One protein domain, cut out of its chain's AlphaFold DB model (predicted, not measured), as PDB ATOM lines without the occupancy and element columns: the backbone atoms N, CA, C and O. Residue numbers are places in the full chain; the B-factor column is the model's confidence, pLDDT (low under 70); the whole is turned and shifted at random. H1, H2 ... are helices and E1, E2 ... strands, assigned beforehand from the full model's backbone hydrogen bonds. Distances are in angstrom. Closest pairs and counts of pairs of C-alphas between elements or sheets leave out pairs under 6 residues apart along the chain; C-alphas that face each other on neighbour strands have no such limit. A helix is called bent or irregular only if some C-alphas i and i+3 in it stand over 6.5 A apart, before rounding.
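What this domain is: This is residues 3 to 71 of the 72 residues of the protein "DUF3237 family protein" of Cryobacterium sp. Hh39 (UniProt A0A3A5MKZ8). Four antiparallel strands make one twisted sheet, a ribbon-like wall, with one short helix beyond each of its two ends: H1 follows E1 at one end and H2 follows E2 at the other. H2 only grazes the sheet, H1 is not on it, and E3 and E4 form a hairpin along one edge. The 69 printed residues hold two named helices and four named strands in the order E1 H1 E2 H2 E3 E4, and across the sheet the order is E1 - E2 - E3 - E4. The class is mixed, helices and strands. The whole is loose, with a radius of gyration of the C-alphas of 14.5 A, and its outline is a rod spanning 45 by 21 by 16 A.

How they stand to each other: E1, residues 3 to 10, is an edge strand and the antiparallel neighbour of E2, residues 31 to 39, at 172 degrees between their directions; N 4 and O 37 are 2.9 A apart, within hydrogen-bond range, and so are N 35 and O 6 at 2.8 A. H1, residues 13 to 20, is not on the sheet; its closest C-alpha to E1 is that of Ile 16, 7.5 A from that of Ser 10. E2 is an inner strand and also the antiparallel neighbour of E3, residues 53 to 59, at 131 degrees, with N 55 and O 34 within hydrogen-bond range at 2.9 A. H2, residues 43 to 50, is on the sheet but only grazes it with residues 45 to 50; the closest C-alphas of H2 and E2 are those of Arg 49 and Asp 39, 6.1 A apart. E3 and the edge strand E4, residues 64 to 70, form a hairpin, antiparallel at 162 degrees, with N 54 and O 69 within hydrogen-bond range at 2.9 A. H1 and H2 are apart, and so are E1 and E4. In H1 every O i to N i+4 pair is within hydrogen-bond range; in H2 it is 0 of 4, beside 4 of 5 O i to N i+3 pairs.

Where its parts are: E1 begins at C-alpha 3 (6.018, 247.708, 15.712) and is 21.8 A long. H1 measures 10.5 A from C-alpha 13 to C-alpha 20. E2, the longest strand by residues, covers 25.9 A from C-alpha 31 at (-6.428, 261.457, 25.541). H2 measures 12.3 A and is irregular, with C-alphas 44 and 47 7.6 A apart. E3 is 19.1 A long, and E4 is 19.2 A long and ends at C-alpha 70 (0.645, 259.668, 7.767).

The domain as a whole: The two C-alphas farthest apart are those of Glu 14 and Gln 43, at 46.4 A. The printed part has no cut. No link is long; the link from H1 to E2, with 10 residues, is short, and the other four are tight. The mean pLDDT of the printed part is 92.7, and no printed residue is under 70.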
ATOM      1  N   VAL A   3       6.807 246.524  15.396       92.12
ATOM      2  CA  VAL A   3       6.018 247.708  15.712       92.12
ATOM      3  C   VAL A   3       6.587 248.288  16.995       92.12
ATOM      4  O   VAL A   3       6.587 247.619  18.026       92.12
ATOM      5  N   CYS A   4       7.069 249.522  16.931       93.31
ATOM      6  CA  CYS A   4       7.373 250.311  18.114       93.31
ATOM      7  C   CYS A   4       6.308 251.390  18.232       93.31
ATOM      8  O   CYS A   4       6.210 252.261  17.371       93.31
ATOM      9  N   ASN A   5       5.516 251.299  19.291       93.69
ATOM     10  CA  ASN A   5       4.446 252.229  19.576       93.69
ATOM     11  C   ASN A   5       4.797 252.995  20.856       93.69
ATOM     12  O   ASN A   5       4.900 252.400  21.930       93.69
ATOM     13  N   PHE A   6       5.046 254.295  20.717       95.44
ATOM     14  CA  PHE A   6       5.309 255.185  21.837       95.44
ATOM     15  C   PHE A   6       4.224 256.245  21.900       95.44
ATOM     16  O   PHE A   6       4.063 257.021  20.955       95.44
ATOM     17  N   GLY A   7       3.522 256.323  23.023       95.50
ATOM     18  CA  GLY A   7       2.430 257.264  23.176       95.50
ATOM     19  C   GLY A   7       2.121 257.623  24.610       95.50
ATOM     20  O   GLY A   7       2.734 257.141  25.563       95.50
ATOM     21  N   LEU A   8       1.140 258.505  24.728       96.12
ATOM     22  CA  LEU A   8       0.633 259.008  25.988       96.12
ATOM     23  C   LEU A   8      -0.845 258.663  26.087       96.12
ATOM     24  O   LEU A   8      -1.613 258.857  25.140       96.12
ATOM     25  N   ARG A   9      -1.233 258.188  27.270       95.50
ATOM     26  CA  ARG A   9      -2.626 257.983  27.640       95.50
ATOM     27  C   ARG A   9      -2.918 258.704  28.944       95.50
ATOM     28  O   ARG A   9      -2.259 258.435  29.946       95.50
ATOM     29  N   SER A  10      -3.903 259.588  28.932       95.62
ATOM     30  CA  SER A  10      -4.320 260.364  30.095       95.62
ATOM     31  C   SER A  10      -5.825 260.625  30.085       95.62
ATOM     32  O   SER A  10      -6.492 260.578  29.053       95.62
ATOM     33  N   GLY A  11      -6.362 260.883  31.270       96.12
ATOM     34  CA  GLY A  11      -7.768 261.164  31.524       96.12
ATOM     35  C   GLY A  11      -7.936 261.634  32.963       96.12
ATOM     36  O   GLY A  11      -6.948 261.786  33.688       96.12
ATOM     37  N   THR A  12      -9.177 261.858  33.385       97.94
ATOM     38  CA  THR A  12      -9.468 262.175  34.790       97.94
ATOM     39  C   THR A  12      -9.073 261.006  35.706       97.94
ATOM     40  O   THR A  12      -9.082 259.852  35.257       97.94
ATOM     41  N   PRO A  13      -8.735 261.251  36.985       97.56
ATOM     42  CA  PRO A  13      -8.462 260.179  37.940       97.56
ATOM     43  C   PRO A  13      -9.592 259.144  38.009       97.56
ATOM     44  O   PRO A  13      -9.321 257.944  38.037       97.56
ATOM     45  N   GLU A  14     -10.848 259.593  37.966       97.06
ATOM     46  CA  GLU A  14     -12.036 258.740  37.993       97.06
ATOM     47  C   GLU A  14     -12.078 257.809  36.779       97.06
ATOM     48  O   GLU A  14     -12.308 256.608  36.914       97.06
ATOM     49  N   ASP A  15     -11.820 258.340  35.585       95.94
ATOM     50  CA  ASP A  15     -11.846 257.542  34.364       95.94
ATOM     51  C   ASP A  15     -10.652 256.580  34.276       95.94
ATOM     52  O   ASP A  15     -10.797 255.441  33.828       95.94
ATOM     53  N   ILE A  16      -9.471 256.983  34.752       93.94
ATOM     54  CA  ILE A  16      -8.316 256.081  34.841       93.94
ATOM     55  C   ILE A  16      -8.610 254.931  35.815       93.94
ATOM     56  O   ILE A  16      -8.310 253.780  35.501       93.94
ATOM     57  N   GLN A  17      -9.250 255.203  36.956       95.06
ATOM     58  CA  GLN A  17      -9.656 254.160  37.904       95.06
ATOM     59  C   GLN A  17     -10.666 253.182  37.294       95.06
ATOM     60  O   GLN A  17     -10.511 251.972  37.470       95.06
ATOM     61  N   LYS A  18     -11.658 253.678  36.545       94.00
ATOM     62  CA  LYS A  18     -12.602 252.830  35.799       94.00
ATOM     63  C   LYS A  18     -11.878 251.910  34.819       94.00
ATOM     64  O   LYS A  18     -12.091 250.700  34.847       94.00
ATOM     65  N   LEU A  19     -10.955 252.457  34.022       90.38
ATOM     66  CA  LEU A  19     -10.143 251.661  33.096       90.38
ATOM     67  C   LEU A  19      -9.324 250.580  33.814       90.38
ATOM     68  O   LEU A  19      -9.251 249.454  33.326       90.38
ATOM     69  N   VAL A  20      -8.719 250.894  34.966       90.75
ATOM     70  CA  VAL A  20      -7.946 249.926  35.769       90.75
ATOM     71  C   VAL A  20      -8.830 248.786  36.286       90.75
ATOM     72  O   VAL A  20      -8.376 247.646  36.344       90.75
ATOM     73  N   ARG A  21     -10.099 249.063  36.602       93.12
ATOM     74  CA  ARG A  21     -11.096 248.048  36.995       93.12
ATOM     75  C   ARG A  21     -11.662 247.249  35.815       93.12
ATOM     76  O   ARG A  21     -12.462 246.345  36.029       93.12
ATOM     77  N   GLY A  22     -11.266 247.569  34.582       90.62
ATOM     78  CA  GLY A  22     -11.807 246.952  33.367       90.62
ATOM     79  C   GLY A  22     -13.187 247.479  32.960       90.62
ATOM     80  O   GLY A  22     -13.821 246.915  32.065       90.62
ATOM     81  N   GLU A  23     -13.656 248.560  33.585       92.44
ATOM     82  CA  GLU A  23     -14.912 249.214  33.230       92.44
ATOM     83  C   GLU A  23     -14.773 249.978  31.904       92.44
ATOM     84  O   GLU A  23     -13.692 250.436  31.520       92.44
ATOM     85  N   SER A  24     -15.891 250.132  31.192       91.44
ATOM     86  CA  SER A  24     -15.926 250.946  29.980       91.44
ATOM     87  C   SER A  24     -15.836 252.431  30.335       91.44
ATOM     88  O   SER A  24     -16.541 252.924  31.217       91.44
ATOM     89  N   VAL A  25     -14.979 253.145  29.613       93.81
ATOM     90  CA  VAL A  25     -14.887 254.605  29.635       93.81
ATOM     91  C   VAL A  25     -15.142 255.099  28.223       93.81
ATOM     92  O   VAL A  25     -14.623 254.519  27.270       93.81
ATOM     93  N   ASP A  26     -15.934 256.162  28.094       93.31
ATOM     94  CA  ASP A  26     -16.128 256.843  26.817       93.31
ATOM     95  C   ASP A  26     -14.764 257.320  26.275       93.31
ATOM     96  O   ASP A  26     -14.111 258.145  26.925       93.31
ATOM     97  N   PRO A  27     -14.314 256.831  25.103       92.44
ATOM     98  CA  PRO A  27     -13.035 257.222  24.527       92.44
ATOM     99  C   PRO A  27     -12.890 258.731  24.306       92.44
ATOM    100  O   PRO A  27     -11.773 259.237  24.365       92.44
ATOM    101  N   ALA A  28     -13.991 259.471  24.115       93.44
ATOM    102  CA  ALA A  28     -13.956 260.927  23.961       93.44
ATOM    103  C   ALA A  28     -13.470 261.660  25.227       93.44
ATOM    104  O   ALA A  28     -13.028 262.805  25.149       93.44
ATOM    105  N   ARG A  29     -13.510 260.998  26.390       95.31
ATOM    106  CA  ARG A  29     -13.013 261.515  27.678       95.31
ATOM    107  C   ARG A  29     -11.537 261.210  27.931       95.31
ATOM    108  O   ARG A  29     -10.995 261.596  28.966       95.31
ATOM    109  N   MET A  30     -10.896 260.487  27.019       95.44
ATOM    110  CA  MET A  30      -9.521 260.026  27.145       95.44
ATOM    111  C   MET A  30      -8.656 260.661  26.064       95.44
ATOM    112  O   MET A  30      -8.962 260.616  24.873       95.44
ATOM    113  N   TYR A  31      -7.513 261.200  26.470       96.25
ATOM    114  CA  TYR A  31      -6.428 261.457  25.541       96.25
ATOM    115  C   TYR A  31      -5.643 260.160  25.374       96.25
ATOM    116  O   TYR A  31      -5.097 259.632  26.341       96.25
ATOM    117  N   PHE A  32      -5.579 259.634  24.154       96.25
ATOM    118  CA  PHE A  32      -4.766 258.461  23.850       96.25
ATOM    119  C   PHE A  32      -4.218 258.581  22.429       96.25
ATOM    120  O   PHE A  32      -4.963 258.493  21.449       96.25
ATOM    121  N   ARG A  33      -2.935 258.930  22.338       97.38
ATOM    122  CA  ARG A  33      -2.247 259.234  21.081       97.38
ATOM    123  C   ARG A  33      -0.856 258.646  21.103       97.38
ATOM    124  O   ARG A  33      -0.154 258.789  22.112       97.38
ATOM    125  N   CYS A  34      -0.433 258.106  19.970       97.31
ATOM    126  CA  CYS A  34       0.900 257.552  19.847       97.31
ATOM    127  C   CYS A  34       1.604 257.935  18.542       97.31
ATOM    128  O   CYS A  34       0.997 258.347  17.554       97.31
ATOM    129  N   SER A  35       2.924 257.798  18.566       96.31
ATOM    130  CA  SER A  35       3.798 257.766  17.401       96.31
ATOM    131  C   SER A  35       4.184 256.315  17.146       96.31
ATOM    132  O   SER A  35       4.660 255.618  18.050       96.31
ATOM    133  N   ILE A  36       3.967 255.854  15.918       94.88
ATOM    134  CA  ILE A  36       4.208 254.465  15.543       94.88
ATOM    135  C   ILE A  36       5.353 254.387  14.541       94.88
ATOM    136  O   ILE A  36       5.379 255.066  13.514       94.88
ATOM    137  N   ARG A  37       6.323 253.527  14.843       93.00
ATOM    138  CA  ARG A  37       7.395 253.146  13.930       93.00
ATOM    139  C   ARG A  37       7.180 251.705  13.503       93.00
ATOM    140  O   ARG A  37       7.116 250.800  14.333       93.00
ATOM    141  N   LEU A  38       7.081 251.511  12.195       92.06
ATOM    142  CA  LEU A  38       6.835 250.217  11.578       92.06
ATOM    143  C   LEU A  38       8.078 249.775  10.813       92.06
ATOM    144  O   LEU A  38       8.510 250.456   9.884       92.06
ATOM    145  N   ASP A  39       8.614 248.604  11.152       88.00
ATOM    146  CA  ASP A  39       9.611 247.941  10.315       88.00
ATOM    147  C   ASP A  39       8.962 246.782   9.553       88.00
ATOM    148  O   ASP A  39       8.725 245.682  10.073       88.00
ATOM    149  N   ALA A  40       8.607 247.059   8.300       84.56
ATOM    150  CA  ALA A  40       7.903 246.135   7.425       84.56
ATOM    151  C   ALA A  40       8.796 245.683   6.262       84.56
ATOM    152  O   ALA A  40       9.071 246.449   5.343       84.56
ATOM    153  N   ALA A  41       9.235 244.423   6.256       80.31
ATOM    154  CA  ALA A  41      10.002 243.857   5.145       80.31
ATOM    155  C   ALA A  41       9.211 243.856   3.812       80.31
ATOM    156  O   ALA A  41       7.982 243.749   3.802       80.31
ATOM    157  N   GLY A  42       9.938 243.937   2.691       84.94
ATOM    158  CA  GLY A  42       9.392 243.881   1.329       84.94
ATOM    159  C   GLY A  42       9.148 245.245   0.666       84.94
ATOM    160  O   GLY A  42       8.889 246.249   1.329       84.94
ATOM    161  N   GLN A  43       9.219 245.277  -0.671       82.44
ATOM    162  CA  GLN A  43       9.115 246.512  -1.469       82.44
ATOM    163  C   GLN A  43       7.762 247.218  -1.327       82.44
ATOM    164  O   GLN A  43       7.724 248.434  -1.200       82.44
ATOM    165  N   ARG A  44       6.647 246.479  -1.268       86.81
ATOM    166  CA  ARG A  44       5.297 247.074  -1.195       86.81
ATOM    167  C   ARG A  44       5.054 247.907   0.074       86.81
ATOM    168  O   ARG A  44       4.155 248.740   0.100       86.81
ATOM    169  N   ARG A  45       5.823 247.662   1.139       87.56
ATOM    170  CA  ARG A  45       5.654 248.280   2.466       87.56
ATOM    171  C   ARG A  45       6.841 249.156   2.863       87.56
ATOM    172  O   ARG A  45       6.888 249.638   3.990       87.56
ATOM    173  N   SER A  46       7.789 249.368   1.948       87.38
ATOM    174  CA  SER A  46       9.001 250.150   2.207       87.38
ATOM    175  C   SER A  46       8.694 251.592   2.605       87.38
ATOM    176  O   SER A  46       9.404 252.143   3.441       87.38
ATOM    177  N   TRP A  47       7.608 252.159   2.075       89.00
ATOM    178  CA  TRP A  47       7.157 253.512   2.388       89.00
ATOM    179  C   TRP A  47       6.842 253.712   3.878       89.00
ATOM    180  O   TRP A  47       7.032 254.805   4.389       89.00
ATOM    181  N   LEU A  48       6.441 252.671   4.617       90.62
ATOM    182  CA  LEU A  48       6.164 252.788   6.056       90.62
ATOM    183  C   LEU A  48       7.419 253.127   6.874       90.62
ATOM    184  O   LEU A  48       7.310 253.729   7.937       90.62
ATOM    185  N   ARG A  49       8.611 252.766   6.378       88.44
ATOM    186  CA  ARG A  49       9.886 253.091   7.035       88.44
ATOM    187  C   ARG A  49      10.340 254.531   6.804       88.44
ATOM    188  O   ARG A  49      11.224 254.994   7.515       88.44
ATOM    189  N   SER A  50       9.786 255.218   5.807       89.75
ATOM    190  CA  SER A  50      10.174 256.585   5.440       89.75
ATOM    191  C   SER A  50       9.151 257.637   5.866       89.75
ATOM    192  O   SER A  50       9.227 258.780   5.417       89.75
ATOM    193  N   LYS A  51       8.190 257.265   6.719       92.19
ATOM    194  CA  LYS A  51       7.088 258.125   7.146       92.19
ATOM    195  C   LYS A  51       7.025 258.273   8.660       92.19
ATOM    196  O   LYS A  51       7.305 257.331   9.401       92.19
ATOM    197  N   ILE A  52       6.613 259.459   9.102       93.44
ATOM    198  CA  ILE A  52       6.144 259.671  10.469       93.44
ATOM    199  C   ILE A  52       4.664 259.322  10.475       93.44
ATOM    200  O   ILE A  52       3.872 259.922   9.747       93.44
ATOM    201  N   ILE A  53       4.309 258.334  11.287       95.50
ATOM    202  CA  ILE A  53       2.934 257.886  11.444       95.50
ATOM    203  C   ILE A  53       2.513 258.202  12.876       95.50
ATOM    204  O   ILE A  53       3.209 257.856  13.836       95.50
ATOM    205  N   ILE A  54       1.379 258.877  13.005       96.81
ATOM    206  CA  ILE A  54       0.725 259.152  14.283       96.81
ATOM    207  C   ILE A  54      -0.583 258.374  14.354       96.81
ATOM    208  O   ILE A  54      -1.179 258.048  13.325       96.81
ATOM    209  N   GLU A  55      -1.043 258.087  15.562       96.12
ATOM    210  CA  GLU A  55      -2.295 257.376  15.778       96.12
ATOM    211  C   GLU A  55      -3.173 258.010  16.852       96.12
ATOM    212  O   GLU A  55      -2.703 258.668  17.786       96.12
ATOM    213  N   THR A  56      -4.481 257.824  16.675       96.62
ATOM    214  CA  THR A  56      -5.483 258.072  17.708       96.62
ATOM    215  C   THR A  56      -6.107 256.761  18.142       96.62
ATOM    216  O   THR A  56      -6.600 256.015  17.289       96.62
ATOM    217  N   ASP A  57      -6.159 256.543  19.452       95.19
ATOM    218  CA  ASP A  57      -6.499 255.242  20.014       95.19
ATOM    219  C   ASP A  57      -7.732 255.318  20.911       95.19
ATOM    220  O   ASP A  57      -7.919 256.259  21.682       95.19
ATOM    221  N   GLU A  58      -8.570 254.291  20.840       94.56
ATOM    222  CA  GLU A  58      -9.746 254.132  21.692       94.56
ATOM    223  C   GLU A  58      -9.637 252.792  22.422       94.56
ATOM    224  O   GLU A  58      -9.605 251.729  21.791       94.56
ATOM    225  N   ARG A  59      -9.560 252.822  23.759       89.94
ATOM    226  CA  ARG A  59      -9.482 251.604  24.574       89.94
ATOM    227  C   ARG A  59     -10.884 251.122  24.933       89.94
ATOM    228  O   ARG A  59     -11.597 251.785  25.676       89.94
ATOM    229  N   PHE A  60     -11.218 249.922  24.478       87.50
ATOM    230  CA  PHE A  60     -12.369 249.155  24.949       87.50
ATOM    231  C   PHE A  60     -11.888 248.053  25.899       87.50
ATOM    232  O   PHE A  60     -10.694 247.744  25.945       87.50
ATOM    233  N   THR A  61     -12.807 247.424  26.632       86.00
ATOM    234  CA  THR A  61     -12.479 246.385  27.625       86.00
ATOM    235  C   THR A  61     -11.581 245.283  27.044       86.00
ATOM    236  O   THR A  61     -10.553 244.958  27.630       86.00
ATOM    237  N   ASN A  62     -11.892 244.795  25.835       89.06
ATOM    238  CA  ASN A  62     -11.178 243.675  25.201       89.06
ATOM    239  C   ASN A  62     -10.466 244.036  23.890       89.06
ATOM    240  O   ASN A  62      -9.920 243.161  23.224       89.06
ATOM    241  N   SER A  63     -10.453 245.305  23.485       91.12
ATOM    242  CA  SER A  63      -9.840 245.712  22.217       91.12
ATOM    243  C   SER A  63      -9.284 247.128  22.281       91.12
ATOM    244  O   SER A  63      -9.498 247.873  23.240       91.12
ATOM    245  N   VAL A  64      -8.498 247.487  21.274       92.38
ATOM    246  CA  VAL A  64      -8.125 248.873  21.004       92.38
ATOM    247  C   VAL A  64      -8.478 249.138  19.553       92.38
ATOM    248  O   VAL A  64      -8.154 248.323  18.688       92.38
ATOM    249  N   ARG A  65      -9.155 250.251  19.284       94.81
ATOM    250  CA  ARG A  65      -9.322 250.747  17.920       94.81
ATOM    251  C   ARG A  65      -8.236 251.782  17.663       94.81
ATOM    252  O   ARG A  65      -8.180 252.778  18.374       94.81
ATOM    253  N   LEU A  66      -7.406 251.527  16.658       94.94
ATOM    254  CA  LEU A  66      -6.347 252.433  16.217       94.94
ATOM    255  C   LEU A  66      -6.800 253.122  14.932       94.94
ATOM    256  O   LEU A  66      -7.297 252.462  14.012       94.94
ATOM    257  N   LYS A  67      -6.595 254.431  14.837       95.88
ATOM    258  CA  LYS A  67      -6.723 255.177  13.584       95.88
ATOM    259  C   LYS A  67      -5.372 255.797  13.262       95.88
ATOM    260  O   LYS A  67      -4.896 256.646  14.006       95.88
ATOM    261  N   LEU A  68      -4.765 255.334  12.172       94.56
ATOM    262  CA  LEU A  68      -3.416 255.715  11.754       94.56
ATOM    263  C   LEU A  68      -3.464 256.864  10.748       94.56
ATOM    264  O   LEU A  68      -4.311 256.876   9.853       94.56
ATOM    265  N   PHE A  69      -2.507 257.777  10.855       95.12
ATOM    266  CA  PHE A  69      -2.350 258.918   9.965       95.12
ATOM    267  C   PHE A  69      -0.888 259.049   9.556       95.12
ATOM    268  O   PHE A  69       0.006 259.009  10.401       95.12
ATOM    269  N   ASN A  70      -0.650 259.226   8.259       93.88
ATOM    270  CA  ASN A  70       0.645 259.668   7.767       93.88
ATOM    271  C   ASN A  70       0.727 261.195   7.870       93.88
ATOM    272  O   ASN A  70      -0.220 261.877   7.487       93.88
ATOM    273  N   VAL A  71       1.860 261.715   8.335       92.38
ATOM    274  CA  VAL A  71       2.157 263.151   8.259       92.38
ATOM    275  C   VAL A  71       2.666 263.471   6.845       92.38
ATOM    276  O   VAL A  71       3.516 262.746   6.311       92.38
TER     277      VAL A  71